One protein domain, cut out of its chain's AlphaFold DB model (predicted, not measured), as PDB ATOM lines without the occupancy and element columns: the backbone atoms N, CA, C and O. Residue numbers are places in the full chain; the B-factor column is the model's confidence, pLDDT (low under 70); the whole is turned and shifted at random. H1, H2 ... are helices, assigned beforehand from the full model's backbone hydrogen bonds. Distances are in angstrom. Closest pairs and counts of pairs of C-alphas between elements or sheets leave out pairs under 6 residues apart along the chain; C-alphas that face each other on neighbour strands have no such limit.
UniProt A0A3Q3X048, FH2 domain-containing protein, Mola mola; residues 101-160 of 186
ATOM      1  N   LYS A 101    -132.548-168.012-111.091       89.06
ATOM      2  CA  LYS A 101    -133.535-167.054-111.602       89.06
ATOM      3  C   LYS A 101    -133.601-167.125-113.125       89.06
ATOM      4  O   LYS A 101    -134.702-167.187-113.676       89.06
ATOM      5  N   ARG A 102    -132.450-167.154-113.805       90.19
ATOM      6  CA  ARG A 102    -132.396-167.220-115.272       90.19
ATOM      7  C   ARG A 102    -132.925-168.543-115.815       90.19
ATOM      8  O   ARG A 102    -133.796-168.530-116.683       90.19
ATOM      9  N   GLY A 103    -132.500-169.671-115.245       90.75
ATOM     10  CA  GLY A 103    -132.995-170.995-115.633       90.75
ATOM     11  C   GLY A 103    -134.511-171.138-115.452       90.75
ATOM     12  O   GLY A 103    -135.191-171.709-116.307       90.75
ATOM     13  N   MET A 104    -135.071-170.556-114.386       90.94
ATOM     14  CA  MET A 104    -136.520-170.524-114.176       90.94
ATOM     15  C   MET A 104    -137.241-169.691-115.243       90.94
ATOM     16  O   MET A 104    -138.219-170.170-115.813       90.94
ATOM     17  N   ASN A 105    -136.765-168.476-115.529       92.25
ATOM     18  CA  ASN A 105    -137.381-167.595-116.525       92.25
ATOM     19  C   ASN A 105    -137.411-168.246-117.915       92.25
ATOM     20  O   ASN A 105    -138.469-168.294-118.543       92.25
ATOM     21  N   ILE A 106    -136.286-168.822-118.352       93.19
ATOM     22  CA  ILE A 106    -136.192-169.546-119.629       93.19
ATOM     23  C   ILE A 106    -137.123-170.762-119.620       93.19
ATOM     24  O   ILE A 106    -137.869-170.983-120.571       93.19
ATOM     25  N   GLY A 107    -137.142-171.531-118.529       91.81
ATOM     26  CA  GLY A 107    -137.998-172.709-118.408       91.81
ATOM     27  C   GLY A 107    -139.498-172.395-118.451       91.81
ATOM     28  O   GLY A 107    -140.266-173.161-119.035       91.81
ATOM     29  N   ILE A 108    -139.934-171.282-117.850       93.19
ATOM     30  CA  ILE A 108    -141.327-170.811-117.932       93.19
ATOM     31  C   ILE A 108    -141.641-170.370-119.360       93.19
ATOM     32  O   ILE A 108    -142.658-170.786-119.917       93.19
ATOM     33  N   PHE A 109    -140.750-169.578-119.957       94.25
ATOM     34  CA  PHE A 109    -140.924-169.049-121.300       94.25
ATOM     35  C   PHE A 109    -141.038-170.164-122.343       94.25
ATOM     36  O   PHE A 109    -142.015-170.218-123.080       94.25
ATOM     37  N   LEU A 110    -140.108-171.123-122.364       93.56
ATOM     38  CA  LEU A 110    -140.129-172.216-123.342       93.56
ATOM     39  C   LEU A 110    -141.375-173.104-123.206       93.56
ATOM     40  O   LEU A 110    -141.922-173.569-124.206       93.56
ATOM     41  N   LYS A 111    -141.887-173.298-121.982       92.62
ATOM     42  CA  LYS A 111    -143.118-174.072-121.751       92.62
ATOM     43  C   LYS A 111    -144.356-173.450-122.390       92.62
ATOM     44  O   LYS A 111    -145.285-174.191-122.716       92.62
ATOM     45  N   GLN A 112    -144.393-172.131-122.580       91.25
ATOM     46  CA  GLN A 112    -145.557-171.457-123.158       91.25
ATOM     47  C   GLN A 112    -145.795-171.857-124.622       91.25
ATOM     48  O   GLN A 112    -146.937-171.849-125.076       91.25
ATOM     49  N   PHE A 113    -144.742-172.286-125.327       90.62
ATOM     50  CA  PHE A 113    -144.830-172.750-126.710       90.62
ATOM     51  C   PHE A 113    -145.528-174.101-126.847       90.62
ATOM     52  O   PHE A 113    -145.963-174.443-127.942       90.62
ATOM     53  N   LYS A 114    -145.658-174.873-125.752       91.06
ATOM     54  CA  LYS A 114    -146.288-176.208-125.742       91.06
ATOM     55  C   LYS A 114    -145.715-177.148-126.821       91.06
ATOM     56  O   LYS A 114    -146.416-178.022-127.323       91.06
ATOM     57  N   ARG A 115    -144.437-176.964-127.164       91.44
ATOM     58  CA  ARG A 115    -143.680-177.711-128.178       91.44
ATOM     59  C   ARG A 115    -142.431-178.323-127.555       91.44
ATOM     60  O   ARG A 115    -141.969-177.883-126.502       91.44
ATOM     61  N   THR A 116    -141.893-179.361-128.190       93.56
ATOM     62  CA  THR A 116    -140.607-179.940-127.785       93.56
ATOM     63  C   THR A 116    -139.469-179.002-128.183       93.56
ATOM     64  O   THR A 116    -139.593-178.247-129.144       93.56
ATOM     65  N   HIS A 117    -138.338-179.060-127.472       92.44
ATOM     66  CA  HIS A 117    -137.176-178.235-127.822       92.44
ATOM     67  C   HIS A 117    -136.698-178.504-129.259       92.44
ATOM     68  O   HIS A 117    -136.351-177.564-129.957       92.44
ATOM     69  N   GLN A 118    -136.752-179.763-129.713       94.69
ATOM     70  CA  GLN A 118    -136.380-180.138-131.083       94.69
ATOM     71  C   GLN A 118    -137.307-179.506-132.126       94.69
ATOM     72  O   GLN A 118    -136.822-178.884-133.060       94.69
ATOM     73  N   ALA A 119    -138.627-179.550-131.915       94.44
ATOM     74  CA  ALA A 119    -139.575-178.927-132.841       94.44
ATOM     75  C   ALA A 119    -139.381-177.404-132.940       94.44
ATOM     76  O   ALA A 119    -139.509-176.837-134.019       94.44
ATOM     77  N   ILE A 120    -139.046-176.742-131.825       93.56
ATOM     78  CA  ILE A 120    -138.738-175.305-131.826       93.56
ATOM     79  C   ILE A 120    -137.473-175.023-132.644       93.56
ATOM     80  O   ILE A 120    -137.457-174.081-133.432       93.56
ATOM     81  N   VAL A 121    -136.426-175.838-132.486       94.31
ATOM     82  CA  VAL A 121    -135.187-175.719-133.274       94.31
ATOM     83  C   VAL A 121    -135.463-175.926-134.764       94.31
ATOM     84  O   VAL A 121    -135.013-175.115-135.572       94.31
ATOM     85  N   ASP A 122    -136.241-176.948-135.123       96.31
ATOM     86  CA  ASP A 122    -136.616-177.221-136.512       96.31
ATOM     87  C   ASP A 122    -137.417-176.064-137.115       96.31
ATOM     88  O   ASP A 122    -137.116-175.619-138.221       96.31
ATOM     89  N   ASP A 123    -138.408-175.534-136.395       94.25
ATOM     90  CA  ASP A 123    -139.196-174.401-136.878       94.25
ATOM     91  C   ASP A 123    -138.316-173.162-137.111       94.25
ATOM     92  O   ASP A 123    -138.477-172.480-138.120       94.25
ATOM     93  N   ILE A 124    -137.353-172.886-136.222       93.44
ATOM     94  CA  ILE A 124    -136.398-171.782-136.397       93.44
ATOM     95  C   ILE A 124    -135.521-172.020-137.632       93.44
ATOM     96  O   ILE A 124    -135.328-171.098-138.423       93.44
ATOM     97  N   TYR A 125    -135.023-173.244-137.824       95.94
ATOM     98  CA  TYR A 125    -134.171-173.599-138.960       95.94
ATOM     99  C   TYR A 125    -134.890-173.431-140.307       95.94
ATOM    100  O   TYR A 125    -134.303-172.942-141.270       95.94
ATOM    101  N   HIS A 126    -136.178-173.783-140.365       95.62
ATOM    102  CA  HIS A 126    -137.007-173.653-141.566       95.62
ATOM    103  C   HIS A 126    -137.713-172.290-141.688       95.62
ATOM    104  O   HIS A 126    -138.446-172.068-142.650       95.62
ATOM    105  N   GLY A 127    -137.521-171.376-140.730       92.69
ATOM    106  CA  GLY A 127    -138.161-170.057-140.726       92.69
ATOM    107  C   GLY A 127    -139.678-170.081-140.484       92.69
ATOM    108  O   GLY A 127    -140.379-169.151-140.879       92.69
ATOM    109  N   ASN A 128    -140.207-171.125-139.843       92.38
ATOM    110  CA  ASN A 128    -141.631-171.281-139.562       92.38
ATOM    111  C   ASN A 128    -142.063-170.483-138.315       92.38
ATOM    112  O   ASN A 128    -142.026-170.979-137.189       92.38
ATOM    113  N   SER A 129    -142.500-169.236-138.513       90.44
ATOM    114  CA  SER A 129    -142.913-168.336-137.423       90.44
ATOM    115  C   SER A 129    -144.397-168.404-137.042       90.44
ATOM    116  O   SER A 129    -144.767-167.908-135.975       90.44
ATOM    117  N   GLU A 130    -145.241-169.003-137.889       89.62
ATOM    118  CA  GLU A 130    -146.702-169.112-137.705       89.62
ATOM    119  C   GLU A 130    -147.128-169.536-136.285       89.62
ATOM    120  O   GLU A 130    -147.965-168.864-135.682       89.62
ATOM    121  N   PRO A 131    -146.540-170.582-135.673       89.00
ATOM    122  CA  PRO A 131    -147.031-171.073-134.387       89.00
ATOM    123  C   PRO A 131    -146.582-170.255-133.164       89.00
ATOM    124  O   PRO A 131    -146.991-170.585-132.048       89.00
ATOM    125  N   TYR A 132    -145.749-169.224-133.337       90.50
ATOM    126  CA  TYR A 132    -145.129-168.476-132.235       90.50
ATOM    127  C   TYR A 132    -145.654-167.047-132.093       90.50
ATOM    128  O   TYR A 132    -145.727-166.534-130.978       90.50
ATOM    129  N   GLY A 133    -146.028-166.404-133.202       90.31
ATOM    130  CA  GLY A 133    -146.371-164.983-133.228       90.31
ATOM    131  C   GLY A 133    -145.156-164.059-133.045       90.31
ATOM    132  O   GLY A 133    -144.080-164.468-132.609       90.31
ATOM    133  N   ALA A 134    -145.318-162.779-133.385       90.81
ATOM    134  CA  ALA A 134    -144.200-161.834-133.429       90.81
ATOM    135  C   ALA A 134    -143.602-161.519-132.044       90.81
ATOM    136  O   ALA A 134    -142.382-161.493-131.893       90.81
ATOM    137  N   GLU A 135    -144.438-161.297-131.026       92.00
ATOM    138  CA  GLU A 135    -143.971-160.893-129.691       92.00
ATOM    139  C   GLU A 135    -143.179-161.997-128.970       92.00
ATOM    140  O   GLU A 135    -142.068-161.720-128.515       92.00
ATOM    141  N   PRO A 136    -143.632-163.267-128.924       91.56
ATOM    142  CA  PRO A 136    -142.827-164.334-128.335       91.56
ATOM    143  C   PRO A 136    -141.510-164.569-129.077       91.56
ATOM    144  O   PRO A 136    -140.505-164.872-128.445       91.56
ATOM    145  N   LEU A 137    -141.454-164.377-130.395       92.00
ATOM    146  CA  LEU A 137    -140.185-164.466-131.122       92.00
ATOM    147  C   LEU A 137    -139.224-163.328-130.741       92.00
ATOM    148  O   LEU A 137    -138.034-163.575-130.560       92.00
ATOM    149  N   ARG A 138    -139.722-162.100-130.536       92.44
ATOM    150  CA  ARG A 138    -138.907-160.979-130.027       92.44
ATOM    151  C   ARG A 138    -138.378-161.244-128.622       92.44
ATOM    152  O   ARG A 138    -137.227-160.930-128.335       92.44
ATOM    153  N   GLU A 139    -139.201-161.811-127.746       92.88
ATOM    154  CA  GLU A 139    -138.777-162.185-126.395       92.88
ATOM    155  C   GLU A 139    -137.774-163.346-126.412       92.88
ATOM    156  O   GLU A 139    -136.815-163.331-125.644       92.88
ATOM    157  N   LEU A 140    -137.919-164.310-127.329       92.81
ATOM    158  CA  LEU A 140    -136.962-165.409-127.490       92.81
ATOM    159  C   LEU A 140    -135.555-164.885-127.822       92.81
ATOM    160  O   LEU A 140    -134.576-165.401-127.290       92.81
ATOM    161  N   LEU A 141    -135.453-163.814-128.618       91.50
ATOM    162  CA  LEU A 141    -134.174-163.152-128.907       91.50
ATOM    163  C   LEU A 141    -133.509-162.556-127.655       91.50
ATOM    164  O   LEU A 141    -132.285-162.512-127.578       91.50
ATOM    165  N   LYS A 142    -134.290-162.130-126.653       91.38
ATOM    166  CA  LYS A 142    -133.757-161.615-125.376       91.38
ATOM    167  C   LYS A 142    -133.242-162.724-124.459       91.38
ATOM    168  O   LYS A 142    -132.529-162.437-123.504       91.38
ATOM    169  N   LEU A 143    -133.630-163.970-124.723       90.31
ATOM    170  CA  LEU A 143    -133.246-165.152-123.951       90.31
ATOM    171  C   LEU A 143    -132.103-165.937-124.600       90.31
ATOM    172  O   LEU A 143    -131.807-167.050-124.162       90.31
ATOM    173  N   LEU A 144    -131.476-165.385-125.642       90.69
ATOM    174  CA  LEU A 144    -130.320-166.017-126.258       90.69
ATOM    175  C   LEU A 144    -129.185-166.186-125.232       90.69
ATOM    176  O   LEU A 144    -129.051-165.372-124.312       90.69
ATOM    177  N   PRO A 145    -128.377-167.251-125.367       89.38
ATOM    178  CA  PRO A 145    -127.227-167.458-124.504       89.38
ATOM    179  C   PRO A 145    -126.274-166.265-124.566       89.38
ATOM    180  O   PRO A 145    -125.945-165.783-125.652       89.38
ATOM    181  N   GLU A 146    -125.799-165.818-123.407       86.31
ATOM    182  CA  GLU A 146    -124.720-164.831-123.354       86.31
ATOM    183  C   GLU A 146    -123.376-165.519-123.638       86.31
ATOM    184  O   GLU A 146    -123.213-166.718-123.396       86.31
ATOM    185  N   SER A 147    -122.384-164.779-124.143       79.56
ATOM    186  CA  SER A 147    -121.074-165.334-124.534       79.56
ATOM    187  C   SER A 147    -120.390-166.123-123.408       79.56
ATOM    188  O   SER A 147    -119.729-167.138-123.649       79.56
ATOM    189  N   GLU A 148    -120.574-165.677-122.166       77.81
ATOM    190  CA  GLU A 148    -120.041-166.332-120.970       77.81
ATOM    191  C   GLU A 148    -120.706-167.700-120.732       77.81
ATOM    192  O   GLU A 148    -120.043-168.691-120.434       77.81
ATOM    193  N   GLU A 149    -122.009-167.810-120.984       83.56
ATOM    194  CA  GLU A 149    -122.774-169.048-120.816       83.56
ATOM    195  C   GLU A 149    -122.483-170.070-121.902       83.56
ATOM    196  O   GLU A 149    -122.435-171.266-121.620       83.56
ATOM    197  N   VAL A 150    -122.259-169.608-123.136       82.44
ATOM    198  CA  VAL A 150    -121.788-170.469-124.226       82.44
ATOM    199  C   VAL A 150    -120.436-171.071-123.849       82.44
ATOM    200  O   VAL A 150    -120.230-172.272-124.017       82.44
ATOM    201  N   THR A 151    -119.543-170.267-123.265       81.38
ATOM    202  CA  THR A 151    -118.221-170.711-122.805       81.38
ATOM    203  C   THR A 151    -118.330-171.725-121.663       81.38
ATOM    204  O   THR A 151    -117.701-172.788-121.714       81.38
ATOM    205  N   HIS A 152    -119.167-171.451-120.657       81.12
ATOM    206  CA  HIS A 152    -119.427-172.386-119.560       81.12
ATOM    207  C   HIS A 152    -120.041-173.697-120.064       81.12
ATOM    208  O   HIS A 152    -119.562-174.776-119.713       81.12
ATOM    209  N   ALA A 153    -121.046-173.624-120.941       80.50
ATOM    210  CA  ALA A 153    -121.668-174.800-121.538       80.50
ATOM    211  C   ALA A 153    -120.655-175.634-122.332       80.50
ATOM    212  O   ALA A 153    -120.577-176.846-122.129       80.50
ATOM    213  N   HIS A 154    -119.820-175.000-123.160       78.75
ATOM    214  CA  HIS A 154    -118.792-175.695-123.933       78.75
ATOM    215  C   HIS A 154    -117.768-176.389-123.018       78.75
ATOM    216  O   HIS A 154    -117.462-177.569-123.197       78.75
ATOM    217  N   THR A 155    -117.323-175.710-121.958       79.75
ATOM    218  CA  THR A 155    -116.401-176.268-120.951       79.75
ATOM    219  C   THR A 155    -117.002-177.486-120.239       79.75
ATOM    220  O   THR A 155    -116.344-178.521-120.097       79.75
ATOM    221  N   HIS A 156    -118.275-177.420-119.846       75.38
ATOM    222  CA  HIS A 156    -118.977-178.562-119.253       75.38
ATOM    223  C   HIS A 156    -119.135-179.730-120.238       75.38
ATOM    224  O   HIS A 156    -118.944-180.885-119.854       75.38
ATOM    225  N   THR A 157    -119.412-179.464-121.518       76.44
ATOM    226  CA  THR A 157    -119.499-180.531-122.530       76.44
ATOM    227  C   THR A 157    -118.150-181.211-122.799       76.44
ATOM    228  O   THR A 157    -118.105-182.436-122.935       76.44
ATOM    229  N   LEU A 158    -117.040-180.465-122.792       70.00
ATOM    230  CA  LEU A 158    -115.685-181.002-122.991       70.00
ATOM    231  C   LEU A 158    -115.193-181.820-121.785       70.00
ATOM    232  O   LEU A 158    -114.627-182.901-121.952       70.00
ATOM    233  N   THR A 159    -115.456-181.353-120.564       60.25
ATOM    234  CA  THR A 159    -115.087-182.070-119.327       60.25
ATOM    235  C   THR A 159    -115.922-183.338-119.120       60.25
ATOM    236  O   THR A 159    -115.386-184.381-118.733       60.25
ATOM    237  N   SER A 160    -117.215-183.303-119.464       57.22
ATOM    238  CA  SER A 160    -118.080-184.490-119.451       57.22
ATOM    239  C   SER A 160    -117.658-185.524-120.506       57.22
ATOM    240  O   SER A 160    -117.636-186.720-120.223       57.22
TER     241      SER A 160
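Overview. This is residues 101 to 160 of the 186 residues of the protein "FH2 domain-containing protein" of Mola mola (UniProt A0A3Q3X048). The longest helix, H4, sticks out as an arm, with residues 146 to 152 and 154 to 160 standing free, from a loose body of three shorter helices, H1, H2 and H3. The centres of these three make a triangle, and no two of the four helices touch. The printed part has 60 residues, with four named helices in the order H1, H2, H3, H4 and no named strand; its class is all helix. The whole is loose, with a radius of gyration of the C-alphas of 13.2 A, and spans 38 by 26 by 19 A.

Along the chain. H4 is residues 147 to 160, 20.0 A from first to last C-alpha, and ends at C-alpha 160 at (-118.080, -184.490, -119.451). H1 is residues 101 to 112, 17.2 A long, beginning at C-alpha 101 at (-133.535, -167.054, -111.602). H2 is residues 117 to 125 and H3 residues 134 to 142, beginning at C-alpha 134 at (-144.200, -161.834, -133.429).

Arrangement. H4 is apart from H1, H2 and H3. H1 and H3 are near each other, with 7 pairs of C-alphas within 10 A but no pair within 8 A. H1 and H2 are only just apart, their closest C-alphas 8.1 A from each other. H2 and H3 are apart. In H1, H2 and H4 every O i to N i+4 pair is within hydrogen-bond range; in H3 4 of 5 are.

Size, cuts and confidence. The C-alphas of Glu 130 and Thr 159 are the two farthest apart, at 38.8 A. Without the stretches that stand free, 46 residues span 30 by 22 by 20 A. The printed part has no cut. The links H1 to H2 and H3 to H4 are tight, H2 to H3 is short, and no link is long. Mean pLDDT of the printed part is 88.3; residues 159 to 160 are under 70.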